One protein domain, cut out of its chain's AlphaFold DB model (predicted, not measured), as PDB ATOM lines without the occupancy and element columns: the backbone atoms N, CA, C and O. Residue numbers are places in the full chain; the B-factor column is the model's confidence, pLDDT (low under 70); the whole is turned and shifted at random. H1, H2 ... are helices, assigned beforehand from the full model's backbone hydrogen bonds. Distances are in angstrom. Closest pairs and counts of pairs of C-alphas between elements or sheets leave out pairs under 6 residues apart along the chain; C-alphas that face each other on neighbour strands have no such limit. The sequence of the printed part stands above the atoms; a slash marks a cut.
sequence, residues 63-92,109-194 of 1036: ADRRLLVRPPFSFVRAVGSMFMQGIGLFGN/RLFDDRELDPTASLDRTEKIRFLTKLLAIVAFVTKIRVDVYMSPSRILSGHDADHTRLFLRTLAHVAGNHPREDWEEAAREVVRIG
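Overview. This is residues 63 to 92 and 109 to 194 of the 1036 residues of the protein "Hypothetical protein" of Pseudictyota dubia (UniProt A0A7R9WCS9). One long helix, H4, runs through the middle of a rounded all-helix body, with H7 and H8 crossing it at steep angles on different sides and H2 running beside H7. Short helices H5 and H6 pack on H4, while H1 sits out by the first turns of H7 and H3 lies near H2 and H4. The printed part has 116 residues with eight named helices, H1 to H8 in chain order, and no named strand. It is compact, with a radius of gyration of the C-alphas of 13.2 A and spans of 34 by 28 by 27 A.

Arrangement. Begin at the hub, H4, residues 124 to 141. Its residues 133 to 141 touch H8, residues 180 to 193, at a steep tilt of 50 degrees, opposite ways; the closest C-alphas, of Ile 137 and Ala 186, are 5.2 A apart. Its residues 135 to 141 touch H7, residues 161 to 177, at a steep tilt of 48 degrees, the same way; C-alphas 138 and 171 are closest, at 6.3 A. H2, residues 73 to 86, only just touches H7, with 3 pairs of C-alphas within 8 A, the closest those of Phe 83 and Ala 175 at 6.9 A; their tilt is a shallow 6 degrees, the same way. H4 also touches H5, residues 146 to 149, closest at C-alphas 139 and 146, 5.6 A, and H6, residues 152 to 156, closest at C-alphas 128 and 152, 5.5 A. H1, residues 65 to 69, touches H7, closest at C-alphas 69 and 161, 6.3 A. H3, residues 113 to 116, is close to H2 but not clearly touching, at 5.6 A between C-alphas 116 and 81. Every backbone O i to N i+4 pair is within hydrogen-bond range in H1, H2, H4, H6, H7 and H8; H3 and H5 are too short for one.

Along the chain. Find C-alpha 124 at (77.700, 139.608, 68.577); from there H4 runs 26.2 A to C-alpha 141. H7 measures 24.2 A, H8 20.1 A and H2 19.9 A; H8 ends at C-alpha 193, (95.398, 146.693, 77.670).

Size, cuts and confidence. The C-alphas of Asp 64 and Arg 192 are farthest apart, at 37.7 A. Residues 93 to 108 are not printed, and C-alphas 92 and 109 stand 9.7 A apart across this cut. Of the links printed whole, none is long. Confidence is under 70 at residues 63, 91 and 92.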
ATOM      1  N   ALA A  63      71.991 121.581  86.839       59.16
ATOM      2  CA  ALA A  63      71.999 120.118  86.832       59.16
ATOM      3  C   ALA A  63      71.747 119.512  85.435       59.16
ATOM      4  O   ALA A  63      72.189 118.383  85.176       59.16
ATOM      5  N   ASP A  64      71.105 120.235  84.503       80.81
ATOM      6  CA  ASP A  64      70.955 119.754  83.125       80.81
ATOM      7  C   ASP A  64      72.307 119.702  82.392       80.81
ATOM      8  O   ASP A  64      72.791 120.656  81.770       80.81
ATOM      9  N   ARG A  65      72.883 118.495  82.380       83.69
ATOM     10  CA  ARG A  65      74.099 118.132  81.642       83.69
ATOM     11  C   ARG A  65      74.066 118.557  80.167       83.69
ATOM     12  O   ARG A  65      75.140 118.720  79.584       83.69
ATOM     13  N   ARG A  66      72.893 118.751  79.547       89.25
ATOM     14  CA  ARG A  66      72.756 119.248  78.163       89.25
ATOM     15  C   ARG A  66      73.291 120.669  78.004       89.25
ATOM     16  O   ARG A  66      73.934 120.936  76.988       89.25
ATOM     17  N   LEU A  67      73.124 121.546  79.000       91.12
ATOM     18  CA  LEU A  67      73.738 122.877  78.969       91.12
ATOM     19  C   LEU A  67      75.259 122.751  78.930       91.12
ATOM     20  O   LEU A  67      75.900 123.341  78.070       91.12
ATOM     21  N   LEU A  68      75.848 121.883  79.754       90.12
ATOM     22  CA  LEU A  68      77.291 121.634  79.700       90.12
ATOM     23  C   LEU A  68      77.741 120.961  78.389       90.12
ATOM     24  O   LEU A  68      78.900 121.116  78.018       90.12
ATOM     25  N   VAL A  69      76.887 120.214  77.673       92.25
ATOM     26  CA  VAL A  69      77.210 119.635  76.344       92.25
ATOM     27  C   VAL A  69      77.343 120.702  75.257       92.25
ATOM     28  O   VAL A  69      78.171 120.542  74.363       92.25
ATOM     29  N   ARG A  70      76.571 121.793  75.310       94.75
ATOM     30  CA  ARG A  70      76.724 122.913  74.370       94.75
ATOM     31  C   ARG A  70      76.290 124.232  75.021       94.75
ATOM     32  O   ARG A  70      75.191 124.706  74.733       94.75
ATOM     33  N   PRO A  71      77.132 124.825  75.888       95.25
ATOM     34  CA  PRO A  71      76.709 125.922  76.751       95.25
ATOM     35  C   PRO A  71      76.315 127.150  75.919       95.25
ATOM     36  O   PRO A  71      77.156 127.683  75.187       95.25
ATOM     37  N   PRO A  72      75.046 127.601  75.984       96.44
ATOM     38  CA  PRO A  72      74.621 128.799  75.278       96.44
ATOM     39  C   PRO A  72      75.304 130.024  75.892       96.44
ATOM     40  O   PRO A  72      75.659 130.029  77.070       96.44
ATOM     41  N   PHE A  73      75.461 131.097  75.111       96.94
ATOM     42  CA  PHE A  73      76.124 132.305  75.610       96.94
ATOM     43  C   PHE A  73      75.470 132.860  76.884       96.94
ATOM     44  O   PHE A  73      76.190 133.280  77.777       96.94
ATOM     45  N   SER A  74      74.138 132.819  76.994       96.50
ATOM     46  CA  SER A  74      73.408 133.240  78.198       96.50
ATOM     47  C   SER A  74      73.837 132.474  79.452       96.50
ATOM     48  O   SER A  74      74.012 133.089  80.494       96.50
ATOM     49  N   PHE A  75      74.093 131.167  79.347       96.19
ATOM     50  CA  PHE A  75      74.599 130.344  80.449       96.19
ATOM     51  C   PHE A  75      76.043 130.711  80.818       96.19
ATOM     52  O   PHE A  75      76.330 130.992  81.976       96.19
ATOM     53  N   VAL A  76      76.946 130.782  79.828       96.94
ATOM     54  CA  VAL A  76      78.356 131.177  80.057       96.94
ATOM     55  C   VAL A  76      78.444 132.582  80.660       96.94
ATOM     56  O   VAL A  76      79.307 132.851  81.491       96.94
ATOM     57  N   ARG A  77      77.538 133.473  80.248       96.69
ATOM     58  CA  ARG A  77      77.414 134.830  80.763       96.69
ATOM     59  C   ARG A  77      76.871 134.861  82.185       96.69
ATOM     60  O   ARG A  77      77.514 135.487  83.005       96.69
ATOM     61  N   ALA A  78      75.756 134.190  82.481       96.12
ATOM     62  CA  ALA A  78      75.176 134.163  83.824       96.12
ATOM     63  C   ALA A  78      76.184 133.627  84.851       96.12
ATOM     64  O   ALA A  78      76.447 134.291  85.847       96.12
ATOM     65  N   VAL A  79      76.844 132.503  84.544       95.56
ATOM     66  CA  VAL A  79      77.936 131.956  85.369       95.56
ATOM     67  C   VAL A  79      79.088 132.962  85.506       95.56
ATOM     68  O   VAL A  79      79.605 133.155  86.601       95.56
ATOM     69  N   GLY A  80      79.465 133.644  84.420       95.38
ATOM     70  CA  GLY A  80      80.453 134.724  84.455       95.38
ATOM     71  C   GLY A  80      80.055 135.869  85.392       95.38
ATOM     72  O   GLY A  80      80.830 136.207  86.278       95.38
ATOM     73  N   SER A  81      78.854 136.434  85.234       94.56
ATOM     74  CA  SER A  81      78.332 137.515  86.077       94.56
ATOM     75  C   SER A  81      78.296 137.106  87.549       94.56
ATOM     76  O   SER A  81      78.835 137.842  88.369       94.56
ATOM     77  N   MET A  82      77.772 135.915  87.874       93.62
ATOM     78  CA  MET A  82      77.731 135.389  89.247       93.62
ATOM     79  C   MET A  82      79.119 135.321  89.893       93.62
ATOM     80  O   MET A  82      79.281 135.764  91.026       93.62
ATOM     81  N   PHE A  83      80.136 134.815  89.181       92.12
ATOM     82  CA  PHE A  83      81.500 134.792  89.720       92.12
ATOM     83  C   PHE A  83      82.031 136.204  89.978       92.12
ATOM     84  O   PHE A  83      82.554 136.469  91.056       92.12
ATOM     85  N   MET A  84      81.857 137.134  89.036       91.44
ATOM     86  CA  MET A  84      82.359 138.500  89.223       91.44
ATOM     87  C   MET A  84      81.594 139.266  90.321       91.44
ATOM     88  O   MET A  84      82.188 140.136  90.956       91.44
ATOM     89  N   GLN A  85      80.321 138.925  90.573       91.25
ATOM     90  CA  GLN A  85      79.538 139.415  91.717       91.25
ATOM     91  C   GLN A  85      80.091 138.863  93.036       91.25
ATOM     92  O   GLN A  85      80.449 139.650  93.905       91.25
ATOM     93  N   GLY A  86      80.241 137.539  93.156       88.69
ATOM     94  CA  GLY A  86      80.724 136.889  94.382       88.69
ATOM     95  C   GLY A  86      82.155 137.266  94.785       88.69
ATOM     96  O   GLY A  86      82.469 137.271  95.966       88.69
ATOM     97  N   ILE A  87      83.015 137.639  93.830       88.12
ATOM     98  CA  ILE A  87      84.384 138.126  94.107       88.12
ATOM     99  C   ILE A  87      84.388 139.621  94.516       88.12
ATOM    100  O   ILE A  87      85.410 140.158  94.937       88.12
ATOM    101  N   GLY A  88      83.258 140.329  94.394       85.38
ATOM    102  CA  GLY A  88      83.169 141.762  94.696       85.38
ATOM    103  C   GLY A  88      83.853 142.666  93.661       85.38
ATOM    104  O   GLY A  88      84.181 143.809  93.969       85.38
ATOM    105  N   LEU A  89      84.053 142.186  92.423       79.12
ATOM    106  CA  LEU A  89      84.621 142.980  91.316       79.12
ATOM    107  C   LEU A  89      83.625 143.973  90.688       79.12
ATOM    108  O   LEU A  89      83.974 144.713  89.763       79.12
ATOM    109  N   PHE A  90      82.384 143.993  91.165       73.56
ATOM    110  CA  PHE A  90      81.438 145.062  90.882       73.56
ATOM    111  C   PHE A  90      81.764 146.221  91.825       73.56
ATOM    112  O   PHE A  90      81.661 146.068  93.036       73.56
ATOM    113  N   GLY A  91      82.115 147.390  91.283       59.50
ATOM    114  CA  GLY A  91      82.446 148.594  92.063       59.50
ATOM    115  C   GLY A  91      81.261 149.246  92.792       59.50
ATOM    116  O   GLY A  91      81.269 150.456  92.995       59.50
ATOM    117  N   ASN A  92      80.237 148.474  93.158       53.69
ATOM    118  CA  ASN A  92      79.007 148.937  93.797       53.69
ATOM    119  C   ASN A  92      79.136 148.957  95.333       53.69
ATOM    120  O   ASN A  92      78.225 148.538  96.037       53.69
ATOM    121  N   ARG A 109      85.576 149.680  86.529       88.62
ATOM    122  CA  ARG A 109      84.426 149.153  85.779       88.62
ATOM    123  C   ARG A 109      84.906 148.343  84.572       88.62
ATOM    124  O   ARG A 109      85.041 148.819  83.448       88.62
ATOM    125  N   LEU A 110      85.225 147.087  84.864       94.00
ATOM    126  CA  LEU A 110      85.792 146.103  83.954       94.00
ATOM    127  C   LEU A 110      84.771 145.626  82.922       94.00
ATOM    128  O   LEU A 110      85.127 145.399  81.765       94.00
ATOM    129  N   PHE A 111      83.509 145.513  83.325       95.31
ATOM    130  CA  PHE A 111      82.362 145.201  82.481       95.31
ATOM    131  C   PHE A 111      81.378 146.369  82.487       95.31
ATOM    132  O   PHE A 111      81.269 147.092  83.476       95.31
ATOM    133  N   ASP A 112      80.676 146.536  81.372       94.25
ATOM    134  CA  ASP A 112      79.596 147.516  81.252       94.25
ATOM    135  C   ASP A 112      78.353 146.940  81.983       94.25
ATOM    136  O   ASP A 112      78.161 145.726  81.947       94.25
ATOM    137  N   ASP A 113      77.465 147.727  82.609       93.44
ATOM    138  CA  ASP A 113      76.306 147.150  83.341       93.44
ATOM    139  C   ASP A 113      75.422 146.295  82.410       93.44
ATOM    140  O   ASP A 113      74.971 145.203  82.756       93.44
ATOM    141  N   ARG A 114      75.297 146.746  81.152       95.88
ATOM    142  CA  ARG A 114      74.634 146.026  80.052       95.88
ATOM    143  C   ARG A 114      75.352 144.741  79.630       95.88
ATOM    144  O   ARG A 114      74.722 143.901  78.998       95.88
ATOM    145  N   GLU A 115      76.644 144.574  79.931       95.69
ATOM    146  CA  GLU A 115      77.366 143.303  79.771       95.69
ATOM    147  C   GLU A 115      77.057 142.323  80.914       95.69
ATOM    148  O   GLU A 115      77.026 141.116  80.663       95.69
ATOM    149  N   LEU A 116      76.757 142.820  82.116       93.75
ATOM    150  CA  LEU A 116      76.573 142.026  83.335       93.75
ATOM    151  C   LEU A 116      75.138 141.510  83.518       93.75
ATOM    152  O   LEU A 116      74.975 140.328  83.832       93.75
ATOM    153  N   ASP A 117      74.125 142.345  83.261       92.94
ATOM    154  CA  ASP A 117      72.701 141.961  83.282       92.94
ATOM    155  C   ASP A 117      72.446 140.760  82.352       92.94
ATOM    156  O   ASP A 117      72.594 140.902  81.137       92.94
ATOM    157  N   PRO A 118      72.042 139.578  82.856       90.88
ATOM    158  CA  PRO A 118      71.877 138.392  82.025       90.88
ATOM    159  C   PRO A 118      70.786 138.543  80.954       90.88
ATOM    160  O   PRO A 118      70.898 137.887  79.911       90.88
ATOM    161  N   THR A 119      69.793 139.414  81.168       92.38
ATOM    162  CA  THR A 119      68.636 139.620  80.283       92.38
ATOM    163  C   THR A 119      68.962 140.491  79.063       92.38
ATOM    164  O   THR A 119      68.490 140.187  77.964       92.38
ATOM    165  N   ALA A 120      69.830 141.505  79.202       95.81
ATOM    166  CA  ALA A 120      70.219 142.412  78.122       95.81
ATOM    167  C   ALA A 120      70.687 141.683  76.852       95.81
ATOM    168  O   ALA A 120      71.625 140.877  76.862       95.81
ATOM    169  N   SER A 121      70.090 142.033  75.715       96.06
ATOM    170  CA  SER A 121      70.423 141.498  74.394       96.06
ATOM    171  C   SER A 121      71.746 142.060  73.854       96.06
ATOM    172  O   SER A 121      71.767 142.927  72.986       96.06
ATOM    173  N   LEU A 122      72.873 141.524  74.338       97.44
ATOM    174  CA  LEU A 122      74.197 141.866  73.806       97.44
ATOM    175  C   LEU A 122      74.324 141.553  72.316       97.44
ATOM    176  O   LEU A 122      73.882 140.502  71.838       97.44
ATOM    177  N   ASP A 123      75.038 142.415  71.607       97.56
ATOM    178  CA  ASP A 123      75.347 142.254  70.197       97.56
ATOM    179  C   ASP A 123      76.524 141.279  69.981       97.56
ATOM    180  O   ASP A 123      77.343 141.052  70.876       97.56
ATOM    181  N   ARG A 124      76.675 140.667  68.794       97.00
ATOM    182  CA  ARG A 124      77.700 139.608  68.577       97.00
ATOM    183  C   ARG A 124      79.124 140.083  68.899       97.00
ATOM    184  O   ARG A 124      79.945 139.295  69.374       97.00
ATOM    185  N   THR A 125      79.412 141.358  68.650       97.25
ATOM    186  CA  THR A 125      80.696 142.003  68.964       97.25
ATOM    187  C   THR A 125      80.905 142.163  70.471       97.25
ATOM    188  O   THR A 125      82.013 141.958  70.964       97.25
ATOM    189  N   GLU A 126      79.844 142.466  71.216       97.56
ATOM    190  CA  GLU A 126      79.853 142.624  72.675       97.56
ATOM    191  C   GLU A 126      79.978 141.264  73.368       97.56
ATOM    192  O   GLU A 126      80.813 141.098  74.249       97.56
ATOM    193  N   LYS A 127      79.295 140.224  72.868       97.88
ATOM    194  CA  LYS A 127      79.500 138.837  73.332       97.88
ATOM    195  C   LYS A 127      80.959 138.379  73.176       97.88
ATOM    196  O   LYS A 127      81.476 137.651  74.022       97.88
ATOM    197  N   ILE A 128      81.650 138.817  72.114       97.75
ATOM    198  CA  ILE A 128      83.097 138.587  71.938       97.75
ATOM    199  C   ILE A 128      83.918 139.441  72.918       97.75
ATOM    200  O   ILE A 128      84.914 138.941  73.444       97.75
ATOM    201  N   ARG A 129      83.523 140.697  73.177       97.50
ATOM    202  CA  ARG A 129      84.173 141.602  74.142       97.50
ATOM    203  C   ARG A 129      84.129 141.015  75.556       97.50
ATOM    204  O   ARG A 129      85.198 140.773  76.114       97.50
ATOM    205  N   PHE A 130      82.939 140.689  76.060       97.88
ATOM    206  CA  PHE A 130      82.691 140.041  77.351       97.88
ATOM    207  C   PHE A 130      83.540 138.775  77.536       97.88
ATOM    208  O   PHE A 130      84.338 138.688  78.468       97.88
ATOM    209  N   LEU A 131      83.463 137.824  76.595       97.81
ATOM    210  CA  LEU A 131      84.256 136.591  76.666       97.81
ATOM    211  C   LEU A 131      85.767 136.846  76.584       97.81
ATOM    212  O   LEU A 131      86.538 136.087  77.159       97.81
ATOM    213  N   THR A 132      86.211 137.896  75.883       98.00
ATOM    214  CA  THR A 132      87.635 138.268  75.843       98.00
ATOM    215  C   THR A 132      88.098 138.861  77.171       98.00
ATOM    216  O   THR A 132      89.197 138.522  77.603       98.00
ATOM    217  N   LYS A 133      87.280 139.703  77.823       97.81
ATOM    218  CA  LYS A 133      87.541 140.199  79.184       97.81
ATOM    219  C   LYS A 133      87.684 139.002  80.135       97.81
ATOM    220  O   LYS A 133      88.759 138.792  80.683       97.81
ATOM    221  N   LEU A 134      86.662 138.145  80.215       97.12
ATOM    222  CA  LEU A 134      86.613 137.013  81.149       97.12
ATOM    223  C   LEU A 134      87.742 135.979  80.929       97.12
ATOM    224  O   LEU A 134      88.396 135.573  81.888       97.12
ATOM    225  N   LEU A 135      88.049 135.612  79.676       97.25
ATOM    226  CA  LEU A 135      89.186 134.730  79.356       97.25
ATOM    227  C   LEU A 135      90.548 135.350  79.689       97.25
ATOM    228  O   LEU A 135      91.478 134.617  80.027       97.25
ATOM    229  N   ALA A 136      90.694 136.671  79.557       97.06
ATOM    230  CA  ALA A 136      91.943 137.347  79.882       97.06
ATOM    231  C   ALA A 136      92.161 137.421  81.397       97.06
ATOM    232  O   ALA A 136      93.270 137.151  81.837       97.06
ATOM    233  N   ILE A 137      91.118 137.700  82.185       97.00
ATOM    234  CA  ILE A 137      91.190 137.738  83.656       97.00
ATOM    235  C   ILE A 137      91.634 136.376  84.194       97.00
ATOM    236  O   ILE A 137      92.665 136.291  84.855       97.00
ATOM    237  N   VAL A 138      90.950 135.292  83.804       97.00
ATOM    238  CA  VAL A 138      91.340 133.915  84.170       97.00
ATOM    239  C   VAL A 138      92.798 133.622  83.792       97.00
ATOM    240  O   VAL A 138      93.515 132.982  84.561       97.00
ATOM    241  N   ALA A 139      93.268 134.125  82.645       96.69
ATOM    242  CA  ALA A 139      94.650 133.954  82.200       96.69
ATOM    243  C   ALA A 139      95.683 134.852  82.917       96.69
ATOM    244  O   ALA A 139      96.869 134.521  82.912       96.69
ATOM    245  N   PHE A 140      95.262 135.963  83.527       97.06
ATOM    246  CA  PHE A 140      96.107 136.842  84.345       97.06
ATOM    247  C   PHE A 140      96.163 136.423  85.813       97.06
ATOM    248  O   PHE A 140      97.198 136.627  86.439       97.06
ATOM    249  N   VAL A 141      95.109 135.805  86.349       96.88
ATOM    250  CA  VAL A 141      95.114 135.269  87.717       96.88
ATOM    251  C   VAL A 141      95.903 133.952  87.759       96.88
ATOM    252  O   VAL A 141      96.988 133.902  88.329       96.88
ATOM    253  N   THR A 142      95.484 132.928  87.003       95.81
ATOM    254  CA  THR A 142      96.184 131.618  86.948       95.81
ATOM    255  C   THR A 142      97.576 131.663  86.308       95.81
ATOM    256  O   THR A 142      98.306 130.674  86.327       95.81
ATOM    257  N   LYS A 143      97.917 132.766  85.629       95.31
ATOM    258  CA  LYS A 143      99.050 132.912  84.694       95.31
ATOM    259  C   LYS A 143      99.031 131.910  83.503       95.31
ATOM    260  O   LYS A 143      99.923 131.948  82.650       95.31
ATOM    261  N   ILE A 144      98.010 131.046  83.376       92.81
ATOM    262  CA  ILE A 144      97.839 130.072  82.282       92.81
ATOM    263  C   ILE A 144      97.196 130.758  81.074       92.81
ATOM    264  O   ILE A 144      96.158 131.402  81.171       92.81
ATOM    265  N   ARG A 145      97.750 130.565  79.873       90.38
ATOM    266  CA  ARG A 145      97.254 131.190  78.631       90.38
ATOM    267  C   ARG A 145      95.994 130.523  78.057       90.38
ATOM    268  O   ARG A 145      95.989 130.047  76.922       90.38
ATOM    269  N   VAL A 146      94.905 130.507  78.830       92.62
ATOM    270  CA  VAL A 146      93.589 129.970  78.428       92.62
ATOM    271  C   VAL A 146      93.076 130.657  77.156       92.62
ATOM    272  O   VAL A 146      92.545 129.993  76.267       92.62
ATOM    273  N   ASP A 147      93.346 131.958  77.000       90.06
ATOM    274  CA  ASP A 147      93.043 132.750  75.800       90.06
ATOM    275  C   ASP A 147      93.640 132.186  74.502       90.06
ATOM    276  O   ASP A 147      93.148 132.510  73.424       90.06
ATOM    277  N   VAL A 148      94.694 131.366  74.572       90.88
ATOM    278  CA  VAL A 148      95.318 130.728  73.407       90.88
ATOM    279  C   VAL A 148      94.526 129.492  72.992       90.88
ATOM    280  O   VAL A 148      94.157 129.372  71.822       90.88
ATOM    281  N   TYR A 149      94.196 128.615  73.941       90.75
ATOM    282  CA  TYR A 149      93.406 127.406  73.686       90.75
ATOM    283  C   TYR A 149      91.945 127.732  73.330       90.75
ATOM    284  O   TYR A 149      91.347 127.063  72.491       90.75
ATOM    285  N   MET A 150      91.387 128.802  73.904       94.12
ATOM    286  CA  MET A 150      89.976 129.175  73.782       94.12
ATOM    287  C   MET A 150      89.750 130.405  72.904       94.12
ATOM    288  O   MET A 150      90.215 131.507  73.199       94.12
ATOM    289  N   SER A 151      88.966 130.246  71.834       96.19
ATOM    290  CA  SER A 151      88.508 131.368  71.007       96.19
ATOM    291  C   SER A 151      87.096 131.810  71.417       96.19
ATOM    292  O   SER A 151      86.173 131.000  71.278       96.19
ATOM    293  N   PRO A 152      86.876 133.086  71.805       97.56
ATOM    294  CA  PRO A 152      85.540 133.642  72.042       97.56
ATOM    295  C   PRO A 152      84.543 133.306  70.927       97.56
ATOM    296  O   PRO A 152      83.422 132.881  71.181       97.56
ATOM    297  N   SER A 153      84.970 133.400  69.664       97.44
ATOM    298  CA  SER A 153      84.112 133.118  68.509       97.44
ATOM    299  C   SER A 153      83.685 131.649  68.388       97.44
ATOM    300  O   SER A 153      82.658 131.387  67.767       97.44
ATOM    301  N   ARG A 154      84.449 130.702  68.959       96.50
ATOM    302  CA  ARG A 154      84.122 129.262  68.969       96.50
ATOM    303  C   ARG A 154      83.279 128.842  70.173       96.50
ATOM    304  O   ARG A 154      82.481 127.915  70.039       96.50
ATOM    305  N   ILE A 155      83.419 129.544  71.304       96.69
ATOM    306  CA  ILE A 155      82.472 129.471  72.428       96.69
ATOM    307  C   ILE A 155      81.088 129.889  71.915       96.69
ATOM    308  O   ILE A 155      80.135 129.126  72.012       96.69
ATOM    309  N   LEU A 156      80.994 131.046  71.244       97.25
ATOM    310  CA  LEU A 156      79.725 131.567  70.714       97.25
ATOM    311  C   LEU A 156      79.082 130.710  69.615       97.25
ATOM    312  O   LEU A 156      77.866 130.759  69.457       97.25
ATOM    313  N   SER A 157      79.857 129.936  68.849       96.75
ATOM    314  CA  SER A 157      79.296 128.961  67.900       96.75
ATOM    315  C   SER A 157      78.956 127.613  68.548       96.75
ATOM    316  O   SER A 157      78.410 126.729  67.879       96.75
ATOM    317  N   GLY A 158      79.320 127.411  69.820       95.62
ATOM    318  CA  GLY A 158      79.239 126.130  70.512       95.62
ATOM    319  C   GLY A 158      79.932 125.009  69.733       95.62
ATOM    320  O   GLY A 158      79.326 123.957  69.551       95.62
ATOM    321  N   HIS A 159      81.127 125.266  69.183       95.69
ATOM    322  CA  HIS A 159      81.944 124.233  68.524       95.69
ATOM    323  C   HIS A 159      82.902 123.559  69.509       95.69
ATOM    324  O   HIS A 159      82.971 122.335  69.551       95.69
ATOM    325  N   ASP A 160      83.592 124.343  70.338       93.50
ATOM    326  CA  ASP A 160      84.613 123.832  71.256       93.50
ATOM    327  C   ASP A 160      84.008 123.622  72.656       93.50
ATOM    328  O   ASP A 160      84.422 124.247  73.636       93.50
ATOM    329  N   ALA A 161      82.980 122.770  72.748       94.62
ATOM    330  CA  ALA A 161      82.230 122.549  73.987       94.62
ATOM    331  C   ALA A 161      83.126 122.077  75.143       94.62
ATOM    332  O   ALA A 161      83.084 122.665  76.220       94.62
ATOM    333  N   ASP A 162      84.002 121.095  74.914       94.62
ATOM    334  CA  ASP A 162      84.880 120.553  75.962       94.62
ATOM    335  C   ASP A 162      85.951 121.540  76.434       94.62
ATOM    336  O   ASP A 162      86.256 121.598  77.622       94.62
ATOM    337  N   HIS A 163      86.444 122.403  75.543       94.38
ATOM    338  CA  HIS A 163      87.297 123.517  75.956       94.38
ATOM    339  C   HIS A 163      86.493 124.533  76.779       94.38
ATOM    340  O   HIS A 163      86.992 125.042  77.774       94.38
ATOM    341  N   THR A 164      85.229 124.790  76.418       96.12
ATOM    342  CA  THR A 164      84.353 125.699  77.181       96.12
ATOM    343  C   THR A 164      84.050 125.140  78.576       96.12
ATOM    344  O   THR A 164      84.087 125.890  79.547       96.12
ATOM    345  N   ARG A 165      83.844 123.820  78.709       94.56
ATOM    346  CA  ARG A 165      83.768 123.120  80.006       94.56
ATOM    347  C   ARG A 165      85.057 123.280  80.810       94.56
ATOM    348  O   ARG A 165      84.983 123.578  81.997       94.56
ATOM    349  N   LEU A 166      86.218 123.098  80.174       93.25
ATOM    350  CA  LEU A 166      87.518 123.289  80.815       93.25
ATOM    351  C   LEU A 166      87.666 124.724  81.330       93.25
ATOM    352  O   LEU A 166      87.991 124.900  82.493       93.25
ATOM    353  N   PHE A 167      87.336 125.737  80.525       95.81
ATOM    354  CA  PHE A 167      87.346 127.140  80.950       95.81
ATOM    355  C   PHE A 167      86.386 127.427  82.110       95.81
ATOM    356  O   PHE A 167      86.782 128.127  83.033       95.81
ATOM    357  N   LEU A 168      85.166 126.875  82.113       95.75
ATOM    358  CA  LEU A 168      84.232 127.040  83.235       95.75
ATOM    359  C   LEU A 168      84.744 126.359  84.518       95.75
ATOM    360  O   LEU A 168      84.610 126.928  85.598       95.75
ATOM    361  N   ARG A 169      85.393 125.190  84.407       94.50
ATOM    362  CA  ARG A 169      86.099 124.546  85.530       94.50
ATOM    363  C   ARG A 169      87.280 125.384  86.014       94.50
ATOM    364  O   ARG A 169      87.426 125.565  87.216       94.50
ATOM    365  N   THR A 170      88.096 125.916  85.100       95.19
ATOM    366  CA  THR A 170      89.202 126.812  85.453       95.19
ATOM    367  C   THR A 170      88.663 128.044  86.165       95.19
ATOM    368  O   THR A 170      89.151 128.331  87.241       95.19
ATOM    369  N   LEU A 171      87.634 128.715  85.633       95.69
ATOM    370  CA  LEU A 171      86.992 129.896  86.226       95.69
ATOM    371  C   LEU A 171      86.537 129.636  87.673       95.69
ATOM    372  O   LEU A 171      86.891 130.410  88.559       95.69
ATOM    373  N   ALA A 172      85.838 128.523  87.917       94.88
ATOM    374  CA  ALA A 172      85.423 128.116  89.259       94.88
ATOM    375  C   ALA A 172      86.617 127.817  90.185       94.88
ATOM    376  O   ALA A 172      86.635 128.251  91.334       94.88
ATOM    377  N   HIS A 173      87.645 127.129  89.677       94.50
ATOM    378  CA  HIS A 173      88.882 126.882  90.418       94.50
ATOM    379  C   HIS A 173      89.626 128.186  90.748       94.50
ATOM    380  O   HIS A 173      90.098 128.326  91.872       94.50
ATOM    381  N   VAL A 174      89.671 129.168  89.836       94.56
ATOM    382  CA  VAL A 174      90.253 130.489  90.126       94.56
ATOM    383  C   VAL A 174      89.484 131.165  91.262       94.56
ATOM    384  O   VAL A 174      90.094 131.667  92.201       94.56
ATOM    385  N   ALA A 175      88.150 131.160  91.190       93.69
ATOM    386  CA  ALA A 175      87.297 131.885  92.129       93.69
ATOM    387  C   ALA A 175      87.365 131.325  93.556       93.69
ATOM    388  O   ALA A 175      87.256 132.088  94.505       93.69
ATOM    389  N   GLY A 176      87.578 130.013  93.708       94.38
ATOM    390  CA  GLY A 176      87.710 129.369  95.019       94.38
ATOM    391  C   GLY A 176      89.133 129.279  95.586       94.38
ATOM    392  O   GLY A 176      89.274 128.803  96.706       94.38
ATOM    393  N   ASN A 177      90.184 129.653  94.838       95.88
ATOM    394  CA  ASN A 177      91.584 129.445  95.268       95.88
ATOM    395  C   ASN A 177      92.489 130.686  95.161       95.88
ATOM    396  O   ASN A 177      93.604 130.647  95.676       95.88
ATOM    397  N   HIS A 178      92.059 131.764  94.498       96.31
ATOM    398  CA  HIS A 178      92.846 132.996  94.383       96.31
ATOM    399  C   HIS A 178      92.228 134.147  95.184       96.31
ATOM    400  O   HIS A 178      91.012 134.337  95.115       96.31
ATOM    401  N   PRO A 179      93.049 134.944  95.893       95.31
ATOM    402  CA  PRO A 179      92.574 136.063  96.694       95.31
ATOM    403  C   PRO A 179      92.077 137.215  95.804       95.31
ATOM    404  O   PRO A 179      92.422 137.319  94.620       95.31
ATOM    405  N   ARG A 180      91.245 138.091  96.371       93.25
ATOM    406  CA  ARG A 180      90.532 139.158  95.646       93.25
ATOM    407  C   ARG A 180      91.478 140.157  94.964       93.25
ATOM    408  O   ARG A 180      91.178 140.668  93.888       93.25
ATOM    409  N   GLU A 181      92.649 140.390  95.538       94.25
ATOM    410  CA  GLU A 181      93.668 141.320  95.048       94.25
ATOM    411  C   GLU A 181      94.233 140.886  93.684       94.25
ATOM    412  O   GLU A 181      94.438 141.719  92.800       94.25
ATOM    413  N   ASP A 182      94.417 139.574  93.497       96.00
ATOM    414  CA  ASP A 182      94.881 138.922  92.260       96.00
ATOM    415  C   ASP A 182      93.869 139.176  91.121       96.00
ATOM    416  O   ASP A 182      94.219 139.503  89.980       96.00
ATOM    417  N   TRP A 183      92.580 139.094  91.463       95.19
ATOM    418  CA  TRP A 183      91.445 139.380  90.588       95.19
ATOM    419  C   TRP A 183      91.320 140.872  90.248       95.19
ATOM    420  O   TRP A 183      91.078 141.216  89.087       95.19
ATOM    421  N   GLU A 184      91.539 141.768  91.212       93.69
ATOM    422  CA  GLU A 184      91.543 143.219  90.993       93.69
ATOM    423  C   GLU A 184      92.776 143.698  90.205       93.69
ATOM    424  O   GLU A 184      92.681 144.637  89.409       93.69
ATOM    425  N   GLU A 185      93.950 143.078  90.369       95.50
ATOM    426  CA  GLU A 185      95.112 143.320  89.497       95.50
ATOM    427  C   GLU A 185      94.828 142.850  88.062       95.50
ATOM    428  O   GLU A 185      95.011 143.613  87.109       95.50
ATOM    429  N   ALA A 186      94.285 141.639  87.895       96.50
ATOM    430  CA  ALA A 186      93.887 141.120  86.589       96.50
ATOM    431  C   ALA A 186      92.819 141.998  85.905       96.50
ATOM    432  O   ALA A 186      92.895 142.232  84.696       96.50
ATOM    433  N   ALA A 187      91.857 142.538  86.661       95.62
ATOM    434  CA  ALA A 187      90.875 143.506  86.174       95.62
ATOM    435  C   ALA A 187      91.539 144.805  85.681       95.62
ATOM    436  O   ALA A 187      91.301 145.231  84.544       95.62
ATOM    437  N   ARG A 188      92.423 145.395  86.500       95.69
ATOM    438  CA  ARG A 188      93.222 146.584  86.155       95.69
ATOM    439  C   ARG A 188      94.025 146.371  84.871       95.69
ATOM    440  O   ARG A 188      93.953 147.201  83.963       95.69
ATOM    441  N   GLU A 189      94.723 145.246  84.740       97.25
ATOM    442  CA  GLU A 189      95.533 144.921  83.559       97.25
ATOM    443  C   GLU A 189      94.678 144.702  82.294       97.25
ATOM    444  O   GLU A 189      95.044 145.143  81.197       97.25
ATOM    445  N   VAL A 190      93.496 144.088  82.426       97.06
ATOM    446  CA  VAL A 190      92.567 143.883  81.302       97.06
ATOM    447  C   VAL A 190      91.972 145.194  80.794       97.06
ATOM    448  O   VAL A 190      91.883 145.375  79.573       97.06
ATOM    449  N   VAL A 191      91.627 146.132  81.683       96.25
ATOM    450  CA  VAL A 191      91.205 147.485  81.285       96.25
ATOM    451  C   VAL A 191      92.374 148.259  80.664       96.25
ATOM    452  O   VAL A 191      92.207 148.833  79.587       96.25
ATOM    453  N   ARG A 192      93.572 148.202  81.263       96.75
ATOM    454  CA  ARG A 192      94.778 148.902  80.779       96.75
ATOM    455  C   ARG A 192      95.202 148.478  79.367       96.75
ATOM    456  O   ARG A 192      95.602 149.327  78.571       96.75
ATOM    457  N   ILE A 193      95.121 147.187  79.034       97.38
ATOM    458  CA  ILE A 193      95.398 146.693  77.670       97.38
ATOM    459  C   ILE A 193      94.198 146.933  76.736       97.38
ATOM    460  O   ILE A 193      94.373 147.243  75.555       97.38
ATOM    461  N   GLY A 194      92.979 146.755  77.246       97.31
ATOM    462  CA  GLY A 194      91.728 146.849  76.502       97.31
ATOM    463  C   GLY A 194      91.377 145.573  75.707       97.31
ATOM    464  O   GLY A 194      92.238 144.942  75.075       97.31
TER     465      GLY A 194